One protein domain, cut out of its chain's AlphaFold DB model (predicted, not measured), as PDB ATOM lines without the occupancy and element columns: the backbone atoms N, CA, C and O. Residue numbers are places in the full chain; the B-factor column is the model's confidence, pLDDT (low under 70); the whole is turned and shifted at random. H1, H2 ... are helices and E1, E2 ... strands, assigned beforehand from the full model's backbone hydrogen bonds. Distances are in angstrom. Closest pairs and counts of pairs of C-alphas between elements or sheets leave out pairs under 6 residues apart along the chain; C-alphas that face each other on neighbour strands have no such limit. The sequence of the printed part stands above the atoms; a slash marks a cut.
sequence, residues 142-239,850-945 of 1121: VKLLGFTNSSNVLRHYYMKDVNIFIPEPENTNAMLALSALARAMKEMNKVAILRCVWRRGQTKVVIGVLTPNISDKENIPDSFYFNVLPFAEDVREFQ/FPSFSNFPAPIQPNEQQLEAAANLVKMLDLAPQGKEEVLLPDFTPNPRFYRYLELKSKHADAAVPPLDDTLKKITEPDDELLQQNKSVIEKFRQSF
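Overview. This is residues 142 to 239 and 850 to 945 of the 1121 residues of an uncharacterized protein of Arachis hypogaea (UniProt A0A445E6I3). A strongly twisted sheet of five antiparallel strands has H1 and H2 packed on one face, and H6 packs on H2. Towards the opposite end of the longest axis from H1 and H2, an arm goes out to H3 and folds back to H4. The printed part has 194 residues with six named helices and five named strands, in the order E1 E2 H1 E3 E4 E5 H2 H3 H4 H5 H6; the class is mixed, helices and strands. It is compact, with a radius of gyration of the C-alphas of 18.9 A, yet elongated in outline, spanning 64 by 41 by 39 A.

Arrangement. Cross the sheet from edge strand E1, residues 142 to 149, by E3, residues 190 to 197, E4, residues 206 to 213, and E5, residues 223 to 228, to edge strand E2, residues 159 to 165. Within hydrogen-bond range you find N 145 and O 193, 2.9 A, for E1 and E3; N 194 and O 208, 2.8 A, for the hairpin E3 and E4; N 211 and O 225, 2.8 A, for the hairpin E4 and E5; and N 163 and O 226, 2.9 A, for E5 and E2. E3, E4 and E5 form a meander, each strand the antiparallel neighbour of the one before. H1, residues 172 to 187, is on the sheet at a height of 9.8 A and runs across the strands, at 68 degrees to E4 on the local plane; their closest C-alphas are those of Ala 182 and Pro 212, 5.2 A. H2, residues 864 to 876, stands up from the sheet, its line rising 50 degrees out of the local plane, and lies on the same face as H1; H1 and H2 with the sheet form two layers, helices on one face of a sheet. H1 and H2 touch at a steep tilt of 61 degrees, closest at the C-alphas of Ala 184 and Ala 871, 5.2 A. H6, residues 935 to 944, touches H2 at a shallow tilt of 29 degrees, opposite ways, closest at the C-alphas of Phe 941 and Ala 869, 5.2 A. H5, residues 928 to 933, is close to H6 but not clearly touching, closest at the C-alphas of Leu 931 and Ile 938, 7.9 A. H4, residues 918 to 924, only grazes the sheet with residues 922 to 924, while H3, residues 899 to 907, is not on it and touches no helix. Every O i to N i+4 pair is within hydrogen-bond range in H1, H2, H3, H5 and H6; in H4, 2 of 3 are.

Along the chain. Find C-alpha 142 at (3.286, -2.268, 35.933); E1 runs 20.3 A from there and bends by 57 degrees at residue 145. E3 is 22.8 A long, E4 21.0 A, H1 22.5 A and H2 18.2 A. H6 ends at C-alpha 944, (-14.634, -10.979, 43.422).

Size, cuts and confidence. The C-alphas farthest apart are those of Ala 858 and Lys 907, 64.4 A. Residues 240 to 849 are not printed, and C-alphas 239 and 850 stand 45.2 A apart across the cut. The link H2 to H3, 22 residues, is long. The mean pLDDT of the printed part is 78.7; 36 residues are under 70, among them 215 to 222 and 850 to 860.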
ATOM      1  N   VAL A 142       4.330  -2.756  36.832       86.06
ATOM      2  CA  VAL A 142       3.286  -2.268  35.933       86.06
ATOM      3  C   VAL A 142       2.210  -1.642  36.817       86.06
ATOM      4  O   VAL A 142       1.700  -2.315  37.708       86.06
ATOM      5  N   LYS A 143       1.912  -0.356  36.617       87.50
ATOM      6  CA  LYS A 143       0.840   0.373  37.311       87.50
ATOM      7  C   LYS A 143      -0.225   0.770  36.282       87.50
ATOM      8  O   LYS A 143       0.129   1.267  35.213       87.50
ATOM      9  N   LEU A 144      -1.499   0.540  36.590       88.50
ATOM     10  CA  LEU A 144      -2.630   1.036  35.800       88.50
ATOM     11  C   LEU A 144      -2.840   2.517  36.124       88.50
ATOM     12  O   LEU A 144      -2.959   2.858  37.297       88.50
ATOM     13  N   LEU A 145      -2.855   3.375  35.104       86.81
ATOM     14  CA  LEU A 145      -3.136   4.806  35.258       86.81
ATOM     15  C   LEU A 145      -4.618   5.111  35.022       86.81
ATOM     16  O   LEU A 145      -5.191   5.934  35.723       86.81
ATOM     17  N   GLY A 146      -5.246   4.411  34.075       87.88
ATOM     18  CA  GLY A 146      -6.686   4.476  33.836       87.88
ATOM     19  C   GLY A 146      -7.085   3.895  32.483       87.88
ATOM     20  O   GLY A 146      -6.277   3.234  31.828       87.88
ATOM     21  N   PHE A 147      -8.324   4.132  32.062       89.50
ATOM     22  CA  PHE A 147      -8.896   3.677  30.795       89.50
ATOM     23  C   PHE A 147      -9.304   4.862  29.927       89.50
ATOM     24  O   PHE A 147      -9.696   5.903  30.427       89.50
ATOM     25  N   THR A 148      -9.235   4.704  28.614       88.69
ATOM     26  CA  THR A 148      -9.669   5.715  27.640       88.69
ATOM     27  C   THR A 148     -10.381   5.029  26.482       88.69
ATOM     28  O   THR A 148     -10.289   3.807  26.327       88.69
ATOM     29  N   ASN A 149     -11.121   5.778  25.666       87.06
ATOM     30  CA  ASN A 149     -11.749   5.207  24.475       87.06
ATOM     31  C   ASN A 149     -10.678   4.798  23.459       87.06
ATOM     32  O   ASN A 149      -9.723   5.535  23.214       87.06
ATOM     33  N   SER A 150     -10.873   3.656  22.800       83.75
ATOM     34  CA  SER A 150      -9.968   3.177  21.743       83.75
ATOM     35  C   SER A 150      -9.779   4.207  20.616       83.75
ATOM     36  O   SER A 150      -8.698   4.327  20.045       83.75
ATOM     37  N   SER A 151     -10.812   5.011  20.335       81.81
ATOM     38  CA  SER A 151     -10.787   6.098  19.348       81.81
ATOM     39  C   SER A 151      -9.862   7.260  19.708       81.81
ATOM     40  O   SER A 151      -9.389   7.947  18.804       81.81
ATOM     41  N   ASN A 152      -9.608   7.490  20.999       80.75
ATOM     42  CA  ASN A 152      -8.782   8.607  21.457       80.75
ATOM     43  C   ASN A 152      -7.288   8.320  21.228       80.75
ATOM     44  O   ASN A 152      -6.499   9.223  20.952       80.75
ATOM     45  N   VAL A 153      -6.898   7.041  21.237       80.25
ATOM     46  CA  VAL A 153      -5.520   6.624  20.964       80.25
ATOM     47  C   VAL A 153      -5.289   6.520  19.457       80.25
ATOM     48  O   VAL A 153      -5.538   5.499  18.811       80.25
ATOM     49  N   LEU A 154      -4.775   7.601  18.871       79.19
ATOM     50  CA  LEU A 154      -4.545   7.667  17.431       79.19
ATOM     51  C   LEU A 154      -3.487   6.656  16.967       79.19
ATOM     52  O   LEU A 154      -2.413   6.497  17.547       79.19
ATOM     53  N   ARG A 155      -3.751   6.031  15.812       74.25
ATOM     54  CA  ARG A 155      -2.871   5.045  15.155       74.25
ATOM     55  C   ARG A 155      -1.428   5.526  14.933       74.25
ATOM     56  O   ARG A 155      -0.525   4.701  14.804       74.25
ATOM     57  N   HIS A 156      -1.171   6.824  14.875       74.88
ATOM     58  CA  HIS A 156       0.179   7.349  14.660       74.88
ATOM     59  C   HIS A 156       0.967   7.601  15.960       74.88
ATOM     60  O   HIS A 156       2.156   7.903  15.882       74.88
ATOM     61  N   TYR A 157       0.355   7.437  17.138       80.94
ATOM     62  CA  TYR A 157       1.036   7.557  18.434       80.94
ATOM     63  C   TYR A 157       1.662   6.256  18.923       80.94
ATOM     64  O   TYR A 157       2.183   6.210  20.018       80.94
ATOM     65  N   TYR A 158       1.640   5.166  18.177       82.06
ATOM     66  CA  TYR A 158       2.297   3.967  18.684       82.06
ATOM     67  C   TYR A 158       3.760   3.957  18.256       82.06
ATOM     68  O   TYR A 158       4.085   4.252  17.104       82.06
ATOM     69  N   MET A 159       4.629   3.611  19.195       81.81
ATOM     70  CA  MET A 159       6.068   3.540  19.002       81.81
ATOM     71  C   MET A 159       6.593   2.148  19.335       81.81
ATOM     72  O   MET A 159       6.029   1.440  20.171       81.81
ATOM     73  N   LYS A 160       7.769   1.836  18.777       79.31
ATOM     74  CA  LYS A 160       8.535   0.608  19.054       79.31
ATOM     75  C   LYS A 160       7.761  -0.662  18.683       79.31
ATOM     76  O   LYS A 160       6.792  -0.611  17.935       79.31
ATOM     77  N   ASP A 161       8.281  -1.798  19.128       78.56
ATOM     78  CA  ASP A 161       7.703  -3.110  18.872       78.56
ATOM     79  C   ASP A 161       6.590  -3.411  19.888       78.56
ATOM     80  O   ASP A 161       6.611  -2.930  21.031       78.56
ATOM     81  N   VAL A 162       5.631  -4.230  19.468       83.31
ATOM     82  CA  VAL A 162       4.480  -4.631  20.280       83.31
ATOM     83  C   VAL A 162       4.883  -5.733  21.253       83.31
ATOM     84  O   VAL A 162       5.587  -6.673  20.890       83.31
ATOM     85  N   ASN A 163       4.435  -5.627  22.503       85.06
ATOM     86  CA  ASN A 163       4.626  -6.664  23.514       85.06
ATOM     87  C   ASN A 163       3.292  -7.353  23.796       85.06
ATOM     88  O   ASN A 163       2.240  -6.725  23.705       85.06
ATOM     89  N   ILE A 164       3.335  -8.627  24.177       81.69
ATOM     90  CA  ILE A 164       2.142  -9.382  24.563       81.69
ATOM     91  C   ILE A 164       2.120  -9.495  26.087       81.69
ATOM     92  O   ILE A 164       3.109  -9.890  26.705       81.69
ATOM     93  N   PHE A 165       0.997  -9.118  26.689       80.06
ATOM     94  CA  PHE A 165       0.689  -9.331  28.095       80.06
ATOM     95  C   PHE A 165      -0.193 -10.565  28.207       80.06
ATOM     96  O   PHE A 165      -1.285 -10.621  27.637       80.06
ATOM     97  N   ILE A 166       0.308 -11.538  28.955       73.81
ATOM     98  CA  ILE A 166      -0.379 -12.782  29.269       73.81
ATOM     99  C   ILE A 166      -0.528 -12.912  30.786       73.81
ATOM    100  O   ILE A 166       0.323 -12.399  31.524       73.81
ATOM    101  N   PRO A 167      -1.591 -13.578  31.264       69.38
ATOM    102  CA  PRO A 167      -1.674 -13.985  32.659       69.38
ATOM    103  C   PRO A 167      -0.505 -14.911  33.014       69.38
ATOM    104  O   PRO A 167       0.033 -15.615  32.158       69.38
ATOM    105  N   GLU A 168      -0.124 -14.920  34.290       68.06
ATOM    106  CA  GLU A 168       0.830 -15.905  34.793       68.06
ATOM    107  C   GLU A 168       0.235 -17.314  34.606       68.06
ATOM    108  O   GLU A 168      -0.892 -17.553  35.060       68.06
ATOM    109  N   PRO A 169       0.942 -18.235  33.921       60.72
ATOM    110  CA  PRO A 169       0.478 -19.609  33.794       60.72
ATOM    111  C   PRO A 169       0.361 -20.218  35.198       60.72
ATOM    112  O   PRO A 169       1.188 -19.927  36.055       60.72
ATOM    113  N   GLU A 170      -0.669 -21.038  35.432       65.38
ATOM    114  CA  GLU A 170      -1.006 -21.680  36.724       65.38
ATOM    115  C   GLU A 170      -1.798 -20.821  37.736       65.38
ATOM    116  O   GLU A 170      -2.354 -21.378  38.683       65.38
ATOM    117  N   ASN A 171      -1.948 -19.502  37.543       72.75
ATOM    118  CA  ASN A 171      -2.764 -18.659  38.431       72.75
ATOM    119  C   ASN A 171      -4.184 -18.444  37.877       72.75
ATOM    120  O   ASN A 171      -4.469 -17.449  37.206       72.75
ATOM    121  N   THR A 172      -5.095 -19.369  38.192       72.12
ATOM    122  CA  THR A 172      -6.489 -19.364  37.711       72.12
ATOM    123  C   THR A 172      -7.243 -18.071  38.026       72.12
ATOM    124  O   THR A 172      -7.945 -17.549  37.163       72.12
ATOM    125  N   ASN A 173      -7.059 -17.496  39.217       74.19
ATOM    126  CA  ASN A 173      -7.747 -16.262  39.612       74.19
ATOM    127  C   ASN A 173      -7.221 -15.037  38.850       74.19
ATOM    128  O   ASN A 173      -8.000 -14.160  38.478       74.19
ATOM    129  N   ALA A 174      -5.919 -14.989  38.552       74.50
ATOM    130  CA  ALA A 174      -5.354 -13.944  37.698       74.50
ATOM    131  C   ALA A 174      -5.825 -14.077  36.240       74.50
ATOM    132  O   ALA A 174      -6.095 -13.068  35.586       74.50
ATOM    133  N   MET A 175      -5.959 -15.310  35.739       74.00
ATOM    134  CA  MET A 175      -6.510 -15.591  34.408       74.00
ATOM    135  C   MET A 175      -7.974 -15.145  34.304       74.00
ATOM    136  O   MET A 175      -8.327 -14.448  33.354       74.00
ATOM    137  N   LEU A 176      -8.792 -15.464  35.311       76.25
ATOM    138  CA  LEU A 176     -10.183 -15.015  35.434       76.25
ATOM    139  C   LEU A 176     -10.295 -13.487  35.445       76.25
ATOM    140  O   LEU A 176     -11.067 -12.921  34.670       76.25
ATOM    141  N   ALA A 177      -9.494 -12.814  36.276       79.69
ATOM    142  CA  ALA A 177      -9.507 -11.357  36.393       79.69
ATOM    143  C   ALA A 177      -9.130 -10.665  35.075       79.69
ATOM    144  O   ALA A 177      -9.816  -9.742  34.634       79.69
ATOM    145  N   LEU A 178      -8.066 -11.131  34.412       81.31
ATOM    146  CA  LEU A 178      -7.632 -10.578  33.128       81.31
ATOM    147  C   LEU A 178      -8.622 -10.887  31.999       81.31
ATOM    148  O   LEU A 178      -8.857 -10.017  31.162       81.31
ATOM    149  N   SER A 179      -9.248 -12.067  32.001       80.50
ATOM    150  CA  SER A 179     -10.318 -12.402  31.057       80.50
ATOM    151  C   SER A 179     -11.543 -11.507  31.242       80.50
ATOM    152  O   SER A 179     -12.085 -11.011  30.253       80.50
ATOM    153  N   ALA A 180     -11.999 -11.309  32.483       82.19
ATOM    154  CA  ALA A 180     -13.139 -10.445  32.790       82.19
ATOM    155  C   ALA A 180     -12.858  -9.007  32.346       82.19
ATOM    156  O   ALA A 180     -13.673  -8.386  31.664       82.19
ATOM    157  N   LEU A 181     -11.656  -8.513  32.658       86.50
ATOM    158  CA  LEU A 181     -11.211  -7.184  32.268       86.50
ATOM    159  C   LEU A 181     -11.141  -7.025  30.743       86.50
ATOM    160  O   LEU A 181     -11.634  -6.032  30.217       86.50
ATOM    161  N   ALA A 182     -10.582  -8.001  30.020       85.69
ATOM    162  CA  ALA A 182     -10.488  -7.953  28.560       85.69
ATOM    163  C   ALA A 182     -11.872  -7.835  27.907       85.69
ATOM    164  O   ALA A 182     -12.052  -7.044  26.977       85.69
ATOM    165  N   ARG A 183     -12.849  -8.612  28.398       85.38
ATOM    166  CA  ARG A 183     -14.227  -8.611  27.886       85.38
ATOM    167  C   ARG A 183     -14.933  -7.294  28.183       85.38
ATOM    168  O   ARG A 183     -15.445  -6.687  27.247       85.38
ATOM    169  N   ALA A 184     -14.850  -6.805  29.423       86.19
ATOM    170  CA  ALA A 184     -15.407  -5.507  29.805       86.19
ATOM    171  C   ALA A 184     -14.819  -4.363  28.957       86.19
ATOM    172  O   ALA A 184     -15.546  -3.516  28.445       86.19
ATOM    173  N   MET A 185     -13.502  -4.370  28.730       90.12
ATOM    174  CA  MET A 185     -12.839  -3.383  27.874       90.12
ATOM    175  C   MET A 185     -13.315  -3.452  26.415       90.12
ATOM    176  O   MET A 185     -13.549  -2.406  25.810       90.12
ATOM    177  N   LYS A 186     -13.473  -4.656  25.845       87.44
ATOM    178  CA  LYS A 186     -13.956  -4.846  24.465       87.44
ATOM    179  C   LYS A 186     -15.403  -4.379  24.305       87.44
ATOM    180  O   LYS A 186     -15.685  -3.651  23.359       87.44
ATOM    181  N   GLU A 187     -16.285  -4.749  25.230       87.50
ATOM    182  CA  GLU A 187     -17.700  -4.349  25.222       87.50
ATOM    183  C   GLU A 187     -17.861  -2.828  25.337       87.50
ATOM    184  O   GLU A 187     -18.639  -2.219  24.608       87.50
ATOM    185  N   MET A 188     -17.057  -2.193  26.191       87.12
ATOM    186  CA  MET A 188     -17.093  -0.745  26.407       87.12
ATOM    187  C   MET A 188     -16.268   0.065  25.390       87.12
ATOM    188  O   MET A 188     -16.217   1.290  25.494       87.12
ATOM    189  N   ASN A 189     -15.597  -0.583  24.427       89.06
ATOM    190  CA  ASN A 189     -14.659   0.044  23.482       89.06
ATOM    191  C   ASN A 189     -13.539   0.870  24.167       89.06
ATOM    192  O   ASN A 189     -13.136   1.945  23.702       89.06
ATOM    193  N   LYS A 190     -13.028   0.362  25.294       89.56
ATOM    194  CA  LYS A 190     -11.993   0.994  26.124       89.56
ATOM    195  C   LYS A 190     -10.634   0.304  25.971       89.56
ATOM    196  O   LYS A 190     -10.531  -0.894  25.715       89.56
ATOM    197  N   VAL A 191      -9.568   1.067  26.186       90.50
ATOM    198  CA  VAL A 191      -8.174   0.602  26.280       90.50
ATOM    199  C   VAL A 191      -7.555   1.108  27.580       90.50
ATOM    200  O   VAL A 191      -7.986   2.135  28.097       90.50
ATOM    201  N   ALA A 192      -6.563   0.403  28.128       90.56
ATOM    202  CA  ALA A 192      -5.953   0.776  29.408       90.56
ATOM    203  C   ALA A 192      -4.609   1.478  29.200       90.56
ATOM    204  O   ALA A 192      -3.784   1.016  28.415       90.56
ATOM    205  N   ILE A 193      -4.360   2.564  29.924       90.31
ATOM    206  CA  ILE A 193      -3.077   3.267  29.949       90.31
ATOM    207  C   ILE A 193      -2.266   2.753  31.136       90.31
ATOM    208  O   ILE A 193      -2.701   2.807  32.286       90.31
ATOM    209  N   LEU A 194      -1.073   2.235  30.850       90.56
ATOM    210  CA  LEU A 194      -0.189   1.622  31.832       90.56
ATOM    211  C   LEU A 194       1.143   2.355  31.927       90.56
ATOM    212  O   LEU A 194       1.742   2.745  30.922       90.56
ATOM    213  N   ARG A 195       1.669   2.406  33.148       89.50
ATOM    214  CA  ARG A 195       3.043   2.778  33.462       89.50
ATOM    215  C   ARG A 195       3.867   1.520  33.732       89.50
ATOM    216  O   ARG A 195       3.638   0.810  34.706       89.50
ATOM    217  N   CYS A 196       4.879   1.276  32.906       86.44
ATOM    218  CA  CYS A 196       5.697   0.066  32.914       86.44
ATOM    219  C   CYS A 196       7.177   0.367  33.194       86.44
ATOM    220  O   CYS A 196       7.814   1.197  32.537       86.44
ATOM    221  N   VAL A 197       7.757  -0.380  34.134       84.56
ATOM    222  CA  VAL A 197       9.205  -0.446  34.378       84.56
ATOM    223  C   VAL A 197       9.617  -1.912  34.437       84.56
ATOM    224  O   VAL A 197       9.367  -2.613  35.419       84.56
ATOM    225  N   TRP A 198      10.262  -2.377  33.369       81.88
ATOM    226  CA  TRP A 198      10.533  -3.794  33.125       81.88
ATOM    227  C   TRP A 198      11.634  -4.361  34.019       81.88
ATOM    228  O   TRP A 198      11.575  -5.518  34.437       81.88
ATOM    229  N   ARG A 199      12.679  -3.570  34.300       78.75
ATOM    230  CA  ARG A 199      13.885  -4.034  35.008       78.75
ATOM    231  C   ARG A 199      14.179  -3.178  36.234       78.75
ATOM    232  O   ARG A 199      14.055  -1.958  36.197       78.75
ATOM    233  N   ARG A 200      14.649  -3.813  37.312       69.31
ATOM    234  CA  ARG A 200      15.139  -3.097  38.501       69.31
ATOM    235  C   ARG A 200      16.353  -2.252  38.102       69.31
ATOM    236  O   ARG A 200      17.287  -2.777  37.504       69.31
ATOM    237  N   GLY A 201      16.324  -0.956  38.404       60.16
ATOM    238  CA  GLY A 201      17.379  -0.014  38.011       60.16
ATOM    239  C   GLY A 201      17.256   0.545  36.587       60.16
ATOM    240  O   GLY A 201      18.140   1.287  36.156       60.16
ATOM    241  N   GLN A 202      16.184   0.221  35.853       68.19
ATOM    242  CA  GLN A 202      15.842   0.911  34.609       68.19
ATOM    243  C   GLN A 202      15.553   2.379  34.920       68.19
ATOM    244  O   GLN A 202      14.703   2.668  35.744       68.19
ATOM    245  N   THR A 203      16.229   3.302  34.241       62.91
ATOM    246  CA  THR A 203      16.129   4.744  34.532       62.91
ATOM    247  C   THR A 203      14.979   5.452  33.819       62.91
ATOM    248  O   THR A 203      14.828   6.661  33.949       62.91
ATOM    249  N   LYS A 204      14.229   4.727  32.986       70.31
ATOM    250  CA  LYS A 204      13.183   5.271  32.115       70.31
ATOM    251  C   LYS A 204      11.843   4.642  32.451       70.31
ATOM    252  O   LYS A 204      11.744   3.415  32.467       70.31
ATOM    253  N   VAL A 205      10.831   5.478  32.634       79.12
ATOM    254  CA  VAL A 205       9.432   5.054  32.696       79.12
ATOM    255  C   VAL A 205       8.916   4.868  31.267       79.12
ATOM    256  O   VAL A 205       9.254   5.655  30.384       79.12
ATOM    257  N   VAL A 206       8.153   3.803  31.028       86.25
ATOM    258  CA  VAL A 206       7.464   3.564  29.756       86.25
ATOM    259  C   VAL A 206       5.976   3.737  30.006       86.25
ATOM    260  O   VAL A 206       5.435   3.026  30.848       86.25
ATOM    261  N   ILE A 207       5.327   4.652  29.292       88.31
ATOM    262  CA  ILE A 207       3.864   4.709  29.232       88.31
ATOM    263  C   ILE A 207       3.428   3.995  27.957       88.31
ATOM    264  O   ILE A 207       4.069   4.112  26.909       88.31
ATOM    265  N   GLY A 208       2.381   3.190  28.053       89.25
ATOM    266  CA  GLY A 208       1.842   2.492  26.900       89.25
ATOM    267  C   GLY A 208       0.382   2.133  27.070       89.25
ATOM    268  O   GLY A 208      -0.165   2.180  28.168       89.25
ATOM    269  N   VAL A 209      -0.233   1.771  25.954       90.38
ATOM    270  CA  VAL A 209      -1.626   1.354  25.881       90.38
ATOM    271  C   VAL A 209      -1.706  -0.165  25.816       90.38
ATOM    272  O   VAL A 209      -0.994  -0.810  25.044       90.38
ATOM    273  N   LEU A 210      -2.584  -0.724  26.639       90.88
ATOM    274  CA  LEU A 210      -2.953  -2.126  26.669       90.88
ATOM    275  C   LEU A 210      -4.295  -2.296  25.947       90.88
ATOM    276  O   LEU A 210      -5.323  -1.776  26.388       90.88
ATOM    277  N   THR A 211      -4.280  -3.017  24.831       89.19
ATOM    278  CA  THR A 211      -5.456  -3.268  23.991       89.19
ATOM    279  C   THR A 211      -5.880  -4.731  24.119       89.19
ATOM    280  O   THR A 211      -5.031  -5.607  23.926       89.19
ATOM    281  N   PRO A 212      -7.159  -5.022  24.425       87.88
ATOM    282  CA  PRO A 212      -7.648  -6.392  24.485       87.88
ATOM    283  C   PRO A 212      -7.715  -6.983  23.074       87.88
ATOM    284  O   PRO A 212      -8.237  -6.363  22.146       87.88
ATOM    285  N   ASN A 213      -7.197  -8.192  22.913       80.62
ATOM    286  CA  ASN A 213      -7.336  -9.001  21.714       80.62
ATOM    287  C   ASN A 213      -8.146 -10.238  22.080       80.62
ATOM    288  O   ASN A 213      -7.614 -11.146  22.707       80.62
ATOM    289  N   ILE A 214      -9.428 -10.239  21.713       75.06
ATOM    290  CA  ILE A 214     -10.330 -11.370  21.937       75.06
ATOM    291  C   ILE A 214     -10.788 -11.861  20.573       75.06
ATOM    292  O   ILE A 214     -11.449 -11.098  19.851       75.06
ATOM    293  N   SER A 215     -10.435 -13.097  20.231       63.72
ATOM    294  CA  SER A 215     -10.759 -13.708  18.946       63.72
ATOM    295  C   SER A 215     -11.639 -14.934  19.128       63.72
ATOM    296  O   SER A 215     -11.338 -15.809  19.927       63.72
ATOM    297  N   ASP A 216     -12.677 -15.030  18.299       54.75
ATOM    298  CA  ASP A 216     -13.591 -16.178  18.284       54.75
ATOM    299  C   ASP A 216     -13.010 -17.382  17.508       54.75
ATOM    300  O   ASP A 216     -13.674 -18.397  17.321       54.75
ATOM    301  N   LYS A 217     -11.771 -17.271  17.000       54.03
ATOM    302  CA  LYS A 217     -11.087 -18.339  16.261       54.03
ATOM    303  C   LYS A 217     -10.333 -19.241  17.235       54.03
ATOM    304  O   LYS A 217      -9.456 -18.757  17.945       54.03
ATOM    305  N   GLU A 218     -10.588 -20.550  17.175       44.44
ATOM    306  CA  GLU A 218     -10.055 -21.570  18.102       44.44
ATOM    307  C   GLU A 218      -8.521 -21.556  18.291       44.44
ATOM    308  O   GLU A 218      -8.037 -21.974  19.339       44.44
ATOM    309  N   ASN A 219      -7.763 -21.019  17.324       46.75
ATOM    310  CA  ASN A 219      -6.292 -20.999  17.314       46.75
ATOM    311  C   ASN A 219      -5.640 -19.660  17.711       46.75
ATOM    312  O   ASN A 219      -4.412 -19.566  17.683       46.75
ATOM    313  N   ILE A 220      -6.402 -18.606  18.032       51.28
ATOM    314  CA  ILE A 220      -5.822 -17.313  18.429       51.28
ATOM    315  C   ILE A 220      -6.000 -17.129  19.937       51.28
ATOM    316  O   ILE A 220      -7.136 -17.021  20.399       51.28
ATOM    317  N   PRO A 221      -4.909 -17.047  20.720       53.06
ATOM    318  CA  PRO A 221      -5.029 -16.764  22.136       53.06
ATOM    319  C   PRO A 221      -5.600 -15.383  22.400       53.06
ATOM    320  O   PRO A 221      -5.066 -14.366  21.929       53.06
ATOM    321  N   ASP A 222      -6.611 -15.349  23.257       66.00
ATOM    322  CA  ASP A 222      -7.019 -14.106  23.869       66.00
ATOM    323  C   ASP A 222      -5.859 -13.555  24.711       66.00
ATOM    324  O   ASP A 222      -5.232 -14.243  25.519       66.00
ATOM    325  N   SER A 223      -5.507 -12.308  24.448       74.12
ATOM    326  CA  SER A 223      -4.265 -11.709  24.920       74.12
ATOM    327  C   SER A 223      -4.410 -10.200  24.995       74.12
ATOM    328  O   SER A 223      -5.358  -9.614  24.473       74.12
ATOM    329  N   PHE A 224      -3.456  -9.546  25.643       85.12
ATOM    330  CA  PHE A 224      -3.369  -8.098  25.602       85.12
ATOM    331  C   PHE A 224      -2.160  -7.666  24.784       85.12
ATOM    332  O   PHE A 224      -1.030  -8.066  25.065       85.12
ATOM    333  N   TYR A 225      -2.379  -6.796  23.803       87.19
ATOM    334  CA  TYR A 225      -1.286  -6.133  23.105       87.19
ATOM    335  C   TYR A 225      -0.905  -4.863  23.852       87.19
ATOM    336  O   TYR A 225      -1.717  -3.954  24.010       87.19
ATOM    337  N   PHE A 226       0.345  -4.789  24.288       89.25
ATOM    338  CA  PHE A 226       0.931  -3.598  24.874       89.25
ATOM    339  C   PHE A 226       1.772  -2.865  23.840       89.25
ATOM    340  O   PHE A 226       2.759  -3.395  23.320       89.25
ATOM    341  N   ASN A 227       1.418  -1.611  23.603       88.25
ATOM    342  CA  ASN A 227       2.162  -0.740  22.718       88.25
ATOM    343  C   ASN A 227       2.653   0.505  23.452       88.25
ATOM    344  O   ASN A 227       1.927   1.087  24.255       88.25
ATOM    345  N   VAL A 228       3.865   0.953  23.137       89.00
ATOM    346  CA  VAL A 228       4.452   2.145  23.760       89.00
ATOM    347  C   VAL A 228       3.857   3.408  23.142       89.00
ATOM    348  O   VAL A 228       3.754   3.501  21.918       89.00
ATOM    349  N   LEU A 229       3.505   4.381  23.984       88.62
ATOM    350  CA  LEU A 229       3.065   5.714  23.568       88.62
ATOM    351  C   LEU A 229       4.220   6.734  23.697       88.62
ATOM    352  O   LEU A 229       5.079   6.564  24.569       88.62
ATOM    353  N   PRO A 230       4.279   7.770  22.836       88.06
ATOM    354  CA  PRO A 230       5.219   8.872  22.934       88.06
ATOM    355  C   PRO A 230       4.877   9.759  24.123       88.06
ATOM    356  O   PRO A 230       3.717   9.891  24.507       88.06
ATOM    357  N   PHE A 231       5.895  10.435  24.635       87.12
ATOM    358  CA  PHE A 231       5.709  11.670  25.389       87.12
ATOM    359  C   PHE A 231       5.642  12.872  24.436       87.12
ATOM    360  O   PHE A 231       6.027  12.770  23.266       87.12
ATOM    361  N   ALA A 232       5.246  14.037  24.944       82.31
ATOM    362  CA  ALA A 232       5.157  15.284  24.186       82.31
ATOM    363  C   ALA A 232       6.478  15.616  23.471       82.31
ATOM    364  O   ALA A 232       6.492  16.023  22.307       82.31
ATOM    365  N   GLU A 233       7.622  15.363  24.122       79.75
ATOM    366  CA  GLU A 233       8.943  15.561  23.517       79.75
ATOM    367  C   GLU A 233       9.301  14.544  22.427       79.75
ATOM    368  O   GLU A 233      10.240  14.795  21.672       79.75
ATOM    369  N   ASP A 234       8.594  13.419  22.316       84.06
ATOM    370  CA  ASP A 234       8.795  12.425  21.257       84.06
ATOM    371  C   ASP A 234       7.961  12.754  20.002       84.06
ATOM    372  O   ASP A 234       8.270  12.272  18.905       84.06
ATOM    373  N   VAL A 235       6.924  13.595  20.127       83.25
ATOM    374  CA  VAL A 235       6.044  13.982  19.016       83.25
ATOM    375  C   VAL A 235       6.592  15.189  18.256       83.25
ATOM    376  O   VAL A 235       6.882  16.260  18.801       83.25
ATOM    377  N   ARG A 236       6.691  15.046  16.936       79.38
ATOM    378  CA  ARG A 236       7.020  16.130  16.011       79.38
ATOM    379  C   ARG A 236       5.735  16.721  15.441       79.38
ATOM    380  O   ARG A 236       4.881  16.023  14.884       79.38
ATOM    381  N   GLU A 237       5.602  18.026  15.595       67.44
ATOM    382  CA  GLU A 237       4.603  18.809  14.886       67.44
ATOM    383  C   GLU A 237       5.221  19.396  13.632       67.44
ATOM    384  O   GLU A 237       6.395  19.773  13.598       67.44
ATOM    385  N   PHE A 238       4.403  19.464  12.596       67.38
ATOM    386  CA  PHE A 238       4.765  20.096  11.354       67.38
ATOM    387  C   PHE A 238       3.596  20.964  10.922       67.38
ATOM    388  O   PHE A 238       2.461  20.492  10.904       67.38
ATOM    389  N   GLN A 239       3.887  22.213  10.583       57.34
ATOM    390  CA  GLN A 239       2.928  23.104   9.952       57.34
ATOM    391  C   GLN A 239       3.173  23.027   8.453       57.34
ATOM    392  O   GLN A 239       4.243  23.396   7.965       57.34
ATOM    393  N   PHE A 850      -0.560 -19.694  23.046       69.19
ATOM    394  CA  PHE A 850      -1.220 -19.565  24.341       69.19
ATOM    395  C   PHE A 850      -2.661 -20.097  24.230       69.19
ATOM    396  O   PHE A 850      -3.235 -20.077  23.138       69.19
ATOM    397  N   PRO A 851      -3.264 -20.593  25.322       66.25
ATOM    398  CA  PRO A 851      -4.684 -20.932  25.344       66.25
ATOM    399  C   PRO A 851      -5.559 -19.668  25.295       66.25
ATOM    400  O   PRO A 851      -5.240 -18.663  25.931       66.25
ATOM    401  N   SER A 852      -6.668 -19.716  24.551       68.88
ATOM    402  CA  SER A 852      -7.656 -18.627  24.485       68.88
ATOM    403  C   SER A 852      -8.505 -18.543  25.763       68.88
ATOM    404  O   SER A 852      -8.862 -19.583  26.320       68.88
ATOM    405  N   PHE A 853      -8.886 -17.328  26.204       65.94
ATOM    406  CA  PHE A 853      -9.764 -17.140  27.373       65.94
ATOM    407  C   PHE A 853     -11.133 -17.791  27.170       65.94
ATOM    408  O   PHE A 853     -11.782 -18.215  28.126       65.94
ATOM    409  N   SER A 854     -11.571 -17.878  25.918       64.50
ATOM    410  CA  SER A 854     -12.846 -18.482  25.532       64.50
ATOM    411  C   SER A 854     -12.821 -20.015  25.584       64.50
ATOM    412  O   SER A 854     -13.850 -20.631  25.844       64.50
ATOM    413  N   ASN A 855     -11.639 -20.625  25.455       65.06
ATOM    414  CA  ASN A 855     -11.460 -22.081  25.470       65.06
ATOM    415  C   ASN A 855     -11.186 -22.637  26.876       65.06
ATOM    416  O   ASN A 855     -10.940 -23.836  27.028       65.06
ATOM    417  N   PHE A 856     -11.194 -21.792  27.913       66.88
ATOM    418  CA  PHE A 856     -11.037 -22.283  29.276       66.88
ATOM    419  C   PHE A 856     -12.264 -23.081  29.733       66.88
ATOM    420  O   PHE A 856     -13.394 -22.727  29.379       66.88
ATOM    421  N   PRO A 857     -12.063 -24.132  30.556       68.81
ATOM    422  CA  PRO A 857     -13.156 -24.861  31.187       68.81
ATOM    423  C   PRO A 857     -14.120 -23.908  31.905       68.81
ATOM    424  O   PRO A 857     -13.675 -22.921  32.486       68.81
ATOM    425  N   ALA A 858     -15.412 -24.250  31.947       67.81
ATOM    426  CA  ALA A 858     -16.455 -23.496  32.657       67.81
ATOM    427  C   ALA A 858     -16.052 -22.922  34.042       67.81
ATOM    428  O   ALA A 858     -16.373 -21.764  34.293       67.81
ATOM    429  N   PRO A 859     -15.310 -23.630  34.926       66.19
ATOM    430  CA  PRO A 859     -14.875 -23.063  36.214       66.19
ATOM    431  C   PRO A 859     -13.851 -21.914  36.129       66.19
ATOM    432  O   PRO A 859     -13.614 -21.244  37.129       66.19
ATOM    433  N   ILE A 860     -13.216 -21.694  34.976       66.12
ATOM    434  CA  ILE A 860     -12.192 -20.658  34.735       66.12
ATOM    435  C   ILE A 860     -12.752 -19.557  33.804       66.12
ATOM    436  O   ILE A 860     -12.031 -18.662  33.367       66.12
ATOM    437  N   GLN A 861     -14.061 -19.566  33.534       74.00
ATOM    438  CA  GLN A 861     -14.745 -18.459  32.871       74.00
ATOM    439  C   GLN A 861     -15.328 -17.475  33.902       74.00
ATOM    440  O   GLN A 861     -15.887 -17.910  34.909       74.00
ATOM    441  N   PRO A 862     -15.209 -16.153  33.675       80.50
ATOM    442  CA  PRO A 862     -15.732 -15.158  34.601       80.50
ATOM    443  C   PRO A 862     -17.260 -15.199  34.675       80.50
ATOM    444  O   PRO A 862     -17.935 -15.263  33.645       80.50
ATOM    445  N   ASN A 863     -17.789 -15.130  35.896       84.81
ATOM    446  CA  ASN A 863     -19.227 -15.066  36.154       84.81
ATOM    447  C   ASN A 863     -19.783 -13.637  35.966       84.81
ATOM    448  O   ASN A 863     -19.034 -12.673  35.804       84.81
ATOM    449  N   GLU A 864     -21.108 -13.489  36.004       86.81
ATOM    450  CA  GLU A 864     -21.776 -12.194  35.790       86.81
ATOM    451  C   GLU A 864     -21.357 -11.132  36.824       86.81
ATOM    452  O   GLU A 864     -21.063  -9.997  36.459       86.81
ATOM    453  N   GLN A 865     -21.206 -11.518  38.095       87.38
ATOM    454  CA  GLN A 865     -20.757 -10.612  39.163       87.38
ATOM    455  C   GLN A 865     -19.323 -10.104  38.937       87.38
ATOM    456  O   GLN A 865     -19.021  -8.934  39.171       87.38
ATOM    457  N   GLN A 866     -18.428 -10.970  38.460       85.44
ATOM    458  CA  GLN A 866     -17.041 -10.648  38.125       85.44
ATOM    459  C   GLN A 866     -16.954  -9.730  36.904       85.44
ATOM    460  O   GLN A 866     -16.126  -8.815  36.884       85.44
ATOM    461  N   LEU A 867     -17.813  -9.945  35.903       87.38
ATOM    462  CA  LEU A 867     -17.929  -9.064  34.740       87.38
ATOM    463  C   LEU A 867     -18.452  -7.682  35.142       87.38
ATOM    464  O   LEU A 867     -17.872  -6.676  34.738       87.38
ATOM    465  N   GLU A 868     -19.476  -7.617  35.996       89.44
ATOM    466  CA  GLU A 868     -20.009  -6.354  36.512       89.44
ATOM    467  C   GLU A 868     -18.965  -5.602  37.353       89.44
ATOM    468  O   GLU A 868     -18.761  -4.398  37.176       89.44
ATOM    469  N   ALA A 869     -18.236  -6.307  38.225       88.25
ATOM    470  CA  ALA A 869     -17.146  -5.728  39.005       88.25
ATOM    471  C   ALA A 869     -16.039  -5.158  38.101       88.25
ATOM    472  O   ALA A 869     -15.562  -4.045  38.338       88.25
ATOM    473  N   ALA A 870     -15.656  -5.881  37.041       87.88
ATOM    474  CA  ALA A 870     -14.682  -5.411  36.058       87.88
ATOM    475  C   ALA A 870     -15.191  -4.193  35.269       87.88
ATOM    476  O   ALA A 870     -14.455  -3.221  35.103       87.88
ATOM    477  N   ALA A 871     -16.454  -4.193  34.837       89.38
ATOM    478  CA  ALA A 871     -17.064  -3.062  34.142       89.38
ATOM    479  C   ALA A 871     -17.122  -1.807  35.030       89.38
ATOM    480  O   ALA A 871     -16.807  -0.706  34.575       89.38
ATOM    481  N   ASN A 872     -17.461  -1.961  36.312       89.62
ATOM    482  CA  ASN A 872     -17.468  -0.858  37.274       89.62
ATOM    483  C   ASN A 872     -16.060  -0.291  37.508       89.62
ATOM    484  O   ASN A 872     -15.909   0.928  37.588       89.62
ATOM    485  N   LEU A 873     -15.024  -1.138  37.530       88.12
ATOM    486  CA  LEU A 873     -13.627  -0.695  37.596       88.12
ATOM    487  C   LEU A 873     -13.222   0.125  36.358       88.12
ATOM    488  O   LEU A 873     -12.576   1.165  36.495       88.12
ATOM    489  N   VAL A 874     -13.627  -0.309  35.158       89.06
ATOM    490  CA  VAL A 874     -13.358   0.415  33.901       89.06
ATOM    491  C   VAL A 874     -14.060   1.777  33.882       89.06
ATOM    492  O   VAL A 874     -13.447   2.763  33.481       89.06
ATOM    493  N   LYS A 875     -15.314   1.857  34.350       87.00
ATOM    494  CA  LYS A 875     -16.063   3.126  34.469       87.00
ATOM    495  C   LYS A 875     -15.427   4.084  35.480       87.00
ATOM    496  O   LYS A 875     -15.371   5.282  35.231       87.00
ATOM    497  N   MET A 876     -14.959   3.557  36.612       85.69
ATOM    498  CA  MET A 876     -14.351   4.334  37.696       85.69
ATOM    499  C   MET A 876     -13.058   5.033  37.262       85.69
ATOM    500  O   MET A 876     -12.827   6.182  37.624       85.69
ATOM    501  N   LEU A 877     -12.209   4.336  36.503       83.69
ATOM    502  CA  LEU A 877     -10.889   4.817  36.083       83.69
ATOM    503  C   LEU A 877     -10.900   5.423  34.670       83.69
ATOM    504  O   LEU A 877      -9.885   5.370  33.978       83.69
ATOM    505  N   ASP A 878     -12.028   5.968  34.215       84.19
ATOM    506  CA  ASP A 878     -12.126   6.596  32.896       84.19
ATOM    507  C   ASP A 878     -11.389   7.950  32.867       84.19
ATOM    508  O   ASP A 878     -11.759   8.900  33.554       84.19
ATOM    509  N   LEU A 879     -10.343   8.038  32.047       80.19
ATOM    510  CA  LEU A 879      -9.494   9.218  31.852       80.19
ATOM    511  C   LEU A 879     -10.117  10.254  30.906       80.19
ATOM    512  O   LEU A 879      -9.575  11.350  30.769       80.19
ATOM    513  N   ALA A 880     -11.217   9.909  30.233       78.00
ATOM    514  CA  ALA A 880     -11.930  10.787  29.307       78.00
ATOM    515  C   ALA A 880     -13.458  10.687  29.512       78.00
ATOM    516  O   ALA A 880     -14.169  10.181  28.634       78.00
ATOM    517  N   PRO A 881     -13.984  11.128  30.675       72.19
ATOM    518  CA  PRO A 881     -15.420  11.116  30.935       72.19
ATOM    519  C   PRO A 881     -16.161  12.065  29.978       72.19
ATOM    520  O   PRO A 881     -15.601  13.052  29.498       72.19
ATOM    521  N   GLN A 882     -17.436  11.772  29.701       63.66
ATOM    522  CA  GLN A 882     -18.241  12.509  28.718       63.66
ATOM    523  C   GLN A 882     -18.188  14.032  28.948       63.66
ATOM    524  O   GLN A 882     -18.551  14.523  30.014       63.66
ATOM    525  N   GLY A 883     -17.741  14.770  27.925       61.97
ATOM    526  CA  GLY A 883     -17.657  16.234  27.944       61.97
ATOM    527  C   GLY A 883     -16.355  16.825  28.500       61.97
ATOM    528  O   GLY A 883     -16.278  18.045  28.605       61.97
ATOM    529  N   LYS A 884     -15.346  16.011  28.840       65.69
ATOM    530  CA  LYS A 884     -13.995  16.475  29.208       65.69
ATOM    531  C   LYS A 884     -12.943  15.949  28.236       65.69
ATOM    532  O   LYS A 884     -13.097  14.855  27.689       65.69
ATOM    533  N   GLU A 885     -11.871  16.713  28.037       65.06
ATOM    534  CA  GLU A 885     -10.712  16.240  27.279       65.06
ATOM    535  C   GLU A 885      -9.968  15.124  28.027       65.06
ATOM    536  O   GLU A 885     -10.001  15.025  29.257       65.06
ATOM    537  N   GLU A 886      -9.302  14.255  27.267       73.44
ATOM    538  CA  GLU A 886      -8.489  13.180  27.826       73.44
ATOM    539  C   GLU A 886      -7.280  13.742  28.589       73.44
ATOM    540  O   GLU A 886      -6.492  14.524  28.058       73.44
ATOM    541  N   VAL A 887      -7.104  13.297  29.836       72.81
ATOM    542  CA  VAL A 887      -6.093  13.849  30.758       72.81
ATOM    543  C   VAL A 887      -4.649  13.560  30.318       72.81
ATOM    544  O   VAL A 887      -3.768  14.390  30.532       72.81
ATOM    545  N   LEU A 888      -4.387  12.394  29.711       78.06
ATOM    546  CA  LEU A 888      -3.037  11.909  29.368       78.06
ATOM    547  C   LEU A 888      -2.800  11.827  27.852       78.06
ATOM    548  O   LEU A 888      -2.275  10.836  27.337       78.06
ATOM    549  N   LEU A 889      -3.178  12.877  27.122       81.38
ATOM    550  CA  LEU A 889      -2.887  12.973  25.692       81.38
ATOM    551  C   LEU A 889      -1.368  12.997  25.440       81.38
ATOM    552  O   LEU A 889      -0.661  13.803  26.060       81.38
ATOM    553  N   PRO A 890      -0.837  12.186  24.501       81.81
ATOM    554  CA  PRO A 890       0.601  12.133  24.236       81.81
ATOM    555  C   PRO A 890       1.225  13.483  23.869       81.81
ATOM    556  O   PRO A 890       2.343  13.770  24.285       81.81
ATOM    557  N   ASP A 891       0.494  14.336  23.146       79.88
ATOM    558  CA  ASP A 891       0.966  15.666  22.732       79.88
ATOM    559  C   ASP A 891       1.192  16.622  23.913       79.88
ATOM    560  O   ASP A 891       2.001  17.543  23.809       79.88
ATOM    561  N   PHE A 892       0.520  16.372  25.039       79.75
ATOM    562  CA  PHE A 892       0.537  17.213  26.235       79.75
ATOM    563  C   PHE A 892       1.166  16.532  27.457       79.75
ATOM    564  O   PHE A 892       1.268  17.141  28.517       79.75
ATOM    565  N   THR A 893       1.626  15.286  27.324       84.12
ATOM    566  CA  THR A 893       2.201  14.523  28.438       84.12
ATOM    567  C   THR A 893       3.731  14.568  28.386       84.12
ATOM    568  O   THR A 893       4.332  13.841  27.590       84.12
ATOM    569  N   PRO A 894       4.409  15.395  29.204       80.00
ATOM    570  CA  PRO A 894       5.867  15.505  29.191       80.00
ATOM    571  C   PRO A 894       6.561  14.265  29.770       80.00
ATOM    572  O   PRO A 894       6.042  13.563  30.640       80.00
ATOM    573  N   ASN A 895       7.795  14.024  29.337       78.50
ATOM    574  CA  ASN A 895       8.641  12.956  29.857       78.50
ATOM    575  C   ASN A 895       9.190  13.316  31.258       78.50
ATOM    576  O   ASN A 895       9.949  14.287  31.377       78.50
ATOM    577  N   PRO A 896       8.902  12.529  32.316       71.62
ATOM    578  CA  PRO A 896       9.346  12.821  33.680       71.62
ATOM    579  C   PRO A 896      10.869  12.636  33.819       71.62
ATOM    580  O   PRO A 896      11.381  11.515  33.911       71.62
ATOM    581  N   ARG A 897      11.621  13.746  33.820       69.62
ATOM    582  CA  ARG A 897      13.098  13.776  33.871       69.62
ATOM    583  C   ARG A 897      13.640  14.715  34.952       69.62
ATOM    584  O   ARG A 897      12.959  15.615  35.417       69.62
ATOM    585  N   PHE A 898      14.918  14.530  35.291       67.19
ATOM    586  CA  PHE A 898      15.610  15.133  36.444       67.19
ATOM    587  C   PHE A 898      16.339  16.446  36.130       67.19
ATOM    588  O   PHE A 898      17.410  16.684  36.683       67.19
ATOM    589  N   TYR A 899      15.805  17.286  35.239       73.69
ATOM    590  CA  TYR A 899      16.457  18.553  34.868       73.69
ATOM    591  C   TYR A 899      16.705  19.438  36.102       73.69
ATOM    592  O   TYR A 899      17.852  19.807  36.362       73.69
ATOM    593  N   ARG A 900      15.689  19.559  36.963       71.44
ATOM    594  CA  ARG A 900      15.762  20.274  38.240       71.44
ATOM    595  C   ARG A 900      16.872  19.785  39.164       71.44
ATOM    596  O   ARG A 900      17.541  20.571  39.824       71.44
ATOM    597  N   TYR A 901      17.103  18.471  39.215       76.06
ATOM    598  CA  TYR A 901      18.166  17.927  40.058       76.06
ATOM    599  C   TYR A 901      19.556  18.324  39.559       76.06
ATOM    600  O   TYR A 901      20.440  18.572  40.374       76.06
ATOM    601  N   LEU A 902      19.759  18.393  38.240       77.56
ATOM    602  CA  LEU A 902      21.040  18.809  37.665       77.56
ATOM    603  C   LEU A 902      21.335  20.277  37.970       77.56
ATOM    604  O   LEU A 902      22.469  20.592  38.323       77.56
ATOM    605  N   GLU A 903      20.323  21.143  37.899       75.62
ATOM    606  CA  GLU A 903      20.454  22.543  38.306       75.62
ATOM    607  C   GLU A 903      20.804  22.648  39.800       75.62
ATOM    608  O   GLU A 903      21.816  23.254  40.155       75.62
ATOM    609  N   LEU A 904      20.049  21.972  40.674       78.00
ATOM    610  CA  LEU A 904      20.316  21.961  42.118       78.00
ATOM    611  C   LEU A 904      21.725  21.453  42.441       78.00
ATOM    612  O   LEU A 904      22.421  22.059  43.249       78.00
ATOM    613  N   LYS A 905      22.178  20.378  41.783       77.56
ATOM    614  CA  LYS A 905      23.541  19.843  41.934       77.56
ATOM    615  C   LYS A 905      24.620  20.792  41.427       77.56
ATOM    616  O   LYS A 905      25.732  20.745  41.946       77.56
ATOM    617  N   SER A 906      24.318  21.605  40.413       77.50
ATOM    618  CA  SER A 906      25.264  22.587  39.874       77.50
ATOM    619  C   SER A 906      25.523  23.731  40.857       77.50
ATOM    620  O   SER A 906      26.663  24.168  40.984       77.50
ATOM    621  N   LYS A 907      24.493  24.149  41.605       79.81
ATOM    622  CA  LYS A 907      24.582  25.179  42.654       79.81
ATOM    623  C   LYS A 907      25.099  24.608  43.975       79.81
ATOM    624  O   LYS A 907      25.918  25.217  44.657       79.81
ATOM    625  N   HIS A 908      24.643  23.408  44.320       79.69
ATOM    626  CA  HIS A 908      24.941  22.738  45.579       79.69
ATOM    627  C   HIS A 908      25.464  21.326  45.314       79.69
ATOM    628  O   HIS A 908      24.703  20.366  45.163       79.69
ATOM    629  N   ALA A 909      26.792  21.181  45.319       76.12
ATOM    630  CA  ALA A 909      27.460  19.912  45.038       76.12
ATOM    631  C   ALA A 909      27.012  18.763  45.962       76.12
ATOM    632  O   ALA A 909      27.040  17.608  45.542       76.12
ATOM    633  N   ASP A 910      26.540  19.055  47.176       77.69
ATOM    634  CA  ASP A 910      26.071  18.063  48.154       77.69
ATOM    635  C   ASP A 910      24.543  17.880  48.202       77.69
ATOM    636  O   ASP A 910      24.048  17.105  49.023       77.69
ATOM    637  N   ALA A 911      23.782  18.525  47.308       75.81
ATOM    638  CA  ALA A 911      22.324  18.415  47.288       75.81
ATOM    639  C   ALA A 911      21.840  16.961  47.130       75.81
ATOM    640  O   ALA A 911      22.279  16.208  46.243       75.81
ATOM    641  N   ALA A 912      20.893  16.582  47.994       75.81
ATOM    642  CA  ALA A 912      20.151  15.333  47.887       75.81
ATOM    643  C   ALA A 912      19.207  15.363  46.673       75.81
ATOM    644  O   ALA A 912      18.861  16.427  46.162       75.81
ATOM    645  N   VAL A 913      18.809  14.183  46.190       72.19
ATOM    646  CA  VAL A 913      17.831  14.085  45.098       72.19
ATOM    647  C   VAL A 913      16.475  14.576  45.622       72.19
ATOM    648  O   VAL A 913      16.004  14.011  46.612       72.19
ATOM    649  N   PRO A 914      15.854  15.606  45.013       72.94
ATOM    650  CA  PRO A 914      14.543  16.078  45.440       72.94
ATOM    651  C   PRO A 914      13.475  15.006  45.174       72.94
ATOM    652  O   PRO A 914      13.646  14.183  44.263       72.94
ATOM    653  N   PRO A 915      12.371  14.999  45.943       73.44
ATOM    654  CA  PRO A 915      11.239  14.129  45.657       73.44
ATOM    655  C   PRO A 915      10.667  14.417  44.263       73.44
ATOM    656  O   PRO A 915      10.862  15.498  43.704       73.44
ATOM    657  N   LEU A 916       9.958  13.433  43.696       72.00
ATOM    658  CA  LEU A 916       9.237  13.660  42.448       72.00
ATOM    659  C   LEU A 916       8.184  14.742  42.685       72.00
ATOM    660  O   LEU A 916       7.463  14.717  43.680       72.00
ATOM    661  N   ASP A 917       8.129  15.674  41.754       74.62
ATOM    662  CA  ASP A 917       7.164  16.751  41.761       74.62
ATOM    663  C   ASP A 917       5.716  16.242  41.606       74.62
ATOM    664  O   ASP A 917       5.474  15.280  40.876       74.62
ATOM    665  N   ASP A 918       4.748  16.900  42.249       77.69
ATOM    666  CA  ASP A 918       3.357  16.432  42.297       77.69
ATOM    667  C   ASP A 918       2.656  16.435  40.931       77.69
ATOM    668  O   ASP A 918       1.866  15.537  40.638       77.69
ATOM    669  N   THR A 919       2.981  17.373  40.035       76.88
ATOM    670  CA  THR A 919       2.432  17.370  38.669       76.88
ATOM    671  C   THR A 919       2.999  16.207  37.853       76.88
ATOM    672  O   THR A 919       2.281  15.596  37.066       76.88
ATOM    673  N   LEU A 920       4.268  15.843  38.072       78.19
ATOM    674  CA  LEU A 920       4.868  14.651  37.463       78.19
ATOM    675  C   LEU A 920       4.352  13.349  38.098       78.19
ATOM    676  O   LEU A 920       4.194  12.354  37.387       78.19
ATOM    677  N   LYS A 921       4.046  13.335  39.403       81.31
ATOM    678  CA  LYS A 921       3.391  12.192  40.062       81.31
ATOM    679  C   LYS A 921       2.044  11.890  39.418       81.31
ATOM    680  O   LYS A 921       1.854  10.748  39.017       81.31
ATOM    681  N   LYS A 922       1.203  12.906  39.177       79.81
ATOM    682  CA  LYS A 922      -0.094  12.766  38.475       79.81
ATOM    683  C   LYS A 922       0.006  12.101  37.092       79.81
ATOM    684  O   LYS A 922      -0.958  11.507  36.632       79.81
ATOM    685  N   ILE A 923       1.161  12.186  36.427       80.06
ATOM    686  CA  ILE A 923       1.416  11.522  35.135       80.06
ATOM    687  C   ILE A 923       1.897  10.074  35.324       80.06
ATOM    688  O   ILE A 923       1.646   9.203  34.493       80.06
ATOM    689  N   THR A 924       2.676   9.816  36.377       79.00
ATOM    690  CA  THR A 924       3.402   8.545  36.553       79.00
ATOM    691  C   THR A 924       2.728   7.549  37.492       79.00
ATOM    692  O   THR A 924       3.115   6.373  37.495       79.00
ATOM    693  N   GLU A 925       1.754   8.004  38.273       83.44
ATOM    694  CA  GLU A 925       1.068   7.259  39.325       83.44
ATOM    695  C   GLU A 925      -0.454   7.431  39.194       83.44
ATOM    696  O   GLU A 925      -0.899   8.432  38.630       83.44
ATOM    697  N   PRO A 926      -1.255   6.443  39.640       80.12
ATOM    698  CA  PRO A 926      -2.708   6.578  39.653       80.12
ATOM    699  C   PRO A 926      -3.145   7.706  40.596       80.12
ATOM    700  O   PRO A 926      -2.461   8.006  41.571       80.12
ATOM    701  N   ASP A 927      -4.292   8.312  40.303       81.44
ATOM    702  CA  ASP A 927      -4.832   9.412  41.100       81.44
ATOM    703  C   ASP A 927      -5.347   8.916  42.462       81.44
ATOM    704  O   ASP A 927      -6.369   8.229  42.553       81.44
ATOM    705  N   ASP A 928      -4.630   9.278  43.526       79.50
ATOM    706  CA  ASP A 928      -4.956   8.894  44.898       79.50
ATOM    707  C   ASP A 928      -6.332   9.406  45.348       79.50
ATOM    708  O   ASP A 928      -7.020   8.709  46.097       79.50
ATOM    709  N   GLU A 929      -6.775  10.582  44.888       79.62
ATOM    710  CA  GLU A 929      -8.089  11.126  45.252       79.62
ATOM    711  C   GLU A 929      -9.209  10.269  44.653       79.62
ATOM    712  O   GLU A 929     -10.150   9.886  45.356       79.62
ATOM    713  N   LEU A 930      -9.072   9.886  43.377       79.38
ATOM    714  CA  LEU A 930     -10.022   9.001  42.697       79.38
ATOM    715  C   LEU A 930     -10.055   7.605  43.322       79.38
ATOM    716  O   LEU A 930     -11.136   7.032  43.496       79.38
ATOM    717  N   LEU A 931      -8.891   7.062  43.694       83.50
ATOM    718  CA  LEU A 931      -8.800   5.777  44.389       83.50
ATOM    719  C   LEU A 931      -9.471   5.835  45.766       83.50
ATOM    720  O   LEU A 931     -10.148   4.884  46.161       83.50
ATOM    721  N   GLN A 932      -9.316   6.941  46.499       83.19
ATOM    722  CA  GLN A 932      -9.911   7.103  47.823       83.19
ATOM    723  C   GLN A 932     -11.432   7.271  47.780       83.19
ATOM    724  O   GLN A 932     -12.126   6.669  48.603       83.19
ATOM    725  N   GLN A 933     -11.950   8.040  46.822       83.06
ATOM    726  CA  GLN A 933     -13.392   8.243  46.635       83.06
ATOM    727  C   GLN A 933     -14.114   6.940  46.276       83.06
ATOM    728  O   GLN A 933     -15.241   6.713  46.712       83.06
ATOM    729  N   ASN A 934     -13.447   6.051  45.535       82.38
ATOM    730  CA  ASN A 934     -14.048   4.830  45.006       82.38
ATOM    731  C   ASN A 934     -13.524   3.539  45.659       82.38
ATOM    732  O   ASN A 934     -13.612   2.459  45.069       82.38
ATOM    733  N   LYS A 935     -13.021   3.615  46.901       85.75
ATOM    734  CA  LYS A 935     -12.524   2.445  47.656       85.75
ATOM    735  C   LYS A 935     -13.502   1.269  47.658       85.75
ATOM    736  O   LYS A 935     -13.076   0.125  47.557       85.75
ATOM    737  N   SER A 936     -14.805   1.537  47.734       86.75
ATOM    738  CA  SER A 936     -15.843   0.500  47.734       86.75
ATOM    739  C   SER A 936     -15.885  -0.319  46.439       86.75
ATOM    740  O   SER A 936     -16.128  -1.521  46.492       86.75
ATOM    741  N   VAL A 937     -15.617   0.294  45.280       86.19
ATOM    742  CA  VAL A 937     -15.565  -0.390  43.977       86.19
ATOM    743  C   VAL A 937     -14.318  -1.269  43.887       86.19
ATOM    744  O   VAL A 937     -14.402  -2.417  43.454       86.19
ATOM    745  N   ILE A 938     -13.177  -0.759  44.360       85.88
ATOM    746  CA  ILE A 938     -11.905  -1.493  44.395       85.88
ATOM    747  C   ILE A 938     -12.013  -2.713  45.313       85.88
ATOM    748  O   ILE A 938     -11.607  -3.808  44.926       85.88
ATOM    749  N   GLU A 939     -12.591  -2.550  46.503       86.56
ATOM    750  CA  GLU A 939     -12.779  -3.658  47.441       86.56
ATOM    751  C   GLU A 939     -13.778  -4.695  46.913       86.56
ATOM    752  O   GLU A 939     -13.513  -5.888  47.034       86.56
ATOM    753  N   LYS A 940     -14.861  -4.286  46.234       87.94
ATOM    754  CA  LYS A 940     -15.758  -5.228  45.538       87.94
ATOM    755  C   LYS A 940     -15.015  -6.039  44.476       87.94
ATOM    756  O   LYS A 940     -15.122  -7.259  44.464       87.94
ATOM    757  N   PHE A 941     -14.220  -5.384  43.627       87.12
ATOM    758  CA  PHE A 941     -13.405  -6.073  42.623       87.12
ATOM    759  C   PHE A 941     -12.415  -7.044  43.278       87.12
ATOM    760  O   PHE A 941     -12.291  -8.191  42.858       87.12
ATOM    761  N   ARG A 942     -11.748  -6.622  44.357       86.62
ATOM    762  CA  ARG A 942     -10.823  -7.467  45.120       86.62
ATOM    763  C   ARG A 942     -11.512  -8.681  45.746       86.62
ATOM    764  O   ARG A 942     -10.943  -9.765  45.719       86.62
ATOM    765  N   GLN A 943     -12.715  -8.513  46.289       86.81
ATOM    766  CA  GLN A 943     -13.515  -9.608  46.850       86.81
ATOM    767  C   GLN A 943     -13.966 -10.596  45.767       86.81
ATOM    768  O   GLN A 943     -13.989 -11.797  46.011       86.81
ATOM    769  N   SER A 944     -14.273 -10.118  44.557       84.56
ATOM    770  CA  SER A 944     -14.634 -10.979  43.422       84.56
ATOM    771  C   SER A 944     -13.457 -11.786  42.850       84.56
ATOM    772  O   SER A 944     -13.687 -12.796  42.179       84.56
ATOM    773  N   PHE A 945     -12.210 -11.359  43.101       83.00
ATOM    774  CA  PHE A 945     -10.985 -12.001  42.613       83.00
ATOM    775  C   PHE A 945      -9.951 -12.176  43.738       83.00
ATOM    776  O   PHE A 945      -9.044 -11.360  43.916       83.00
TER     777      PHE A 945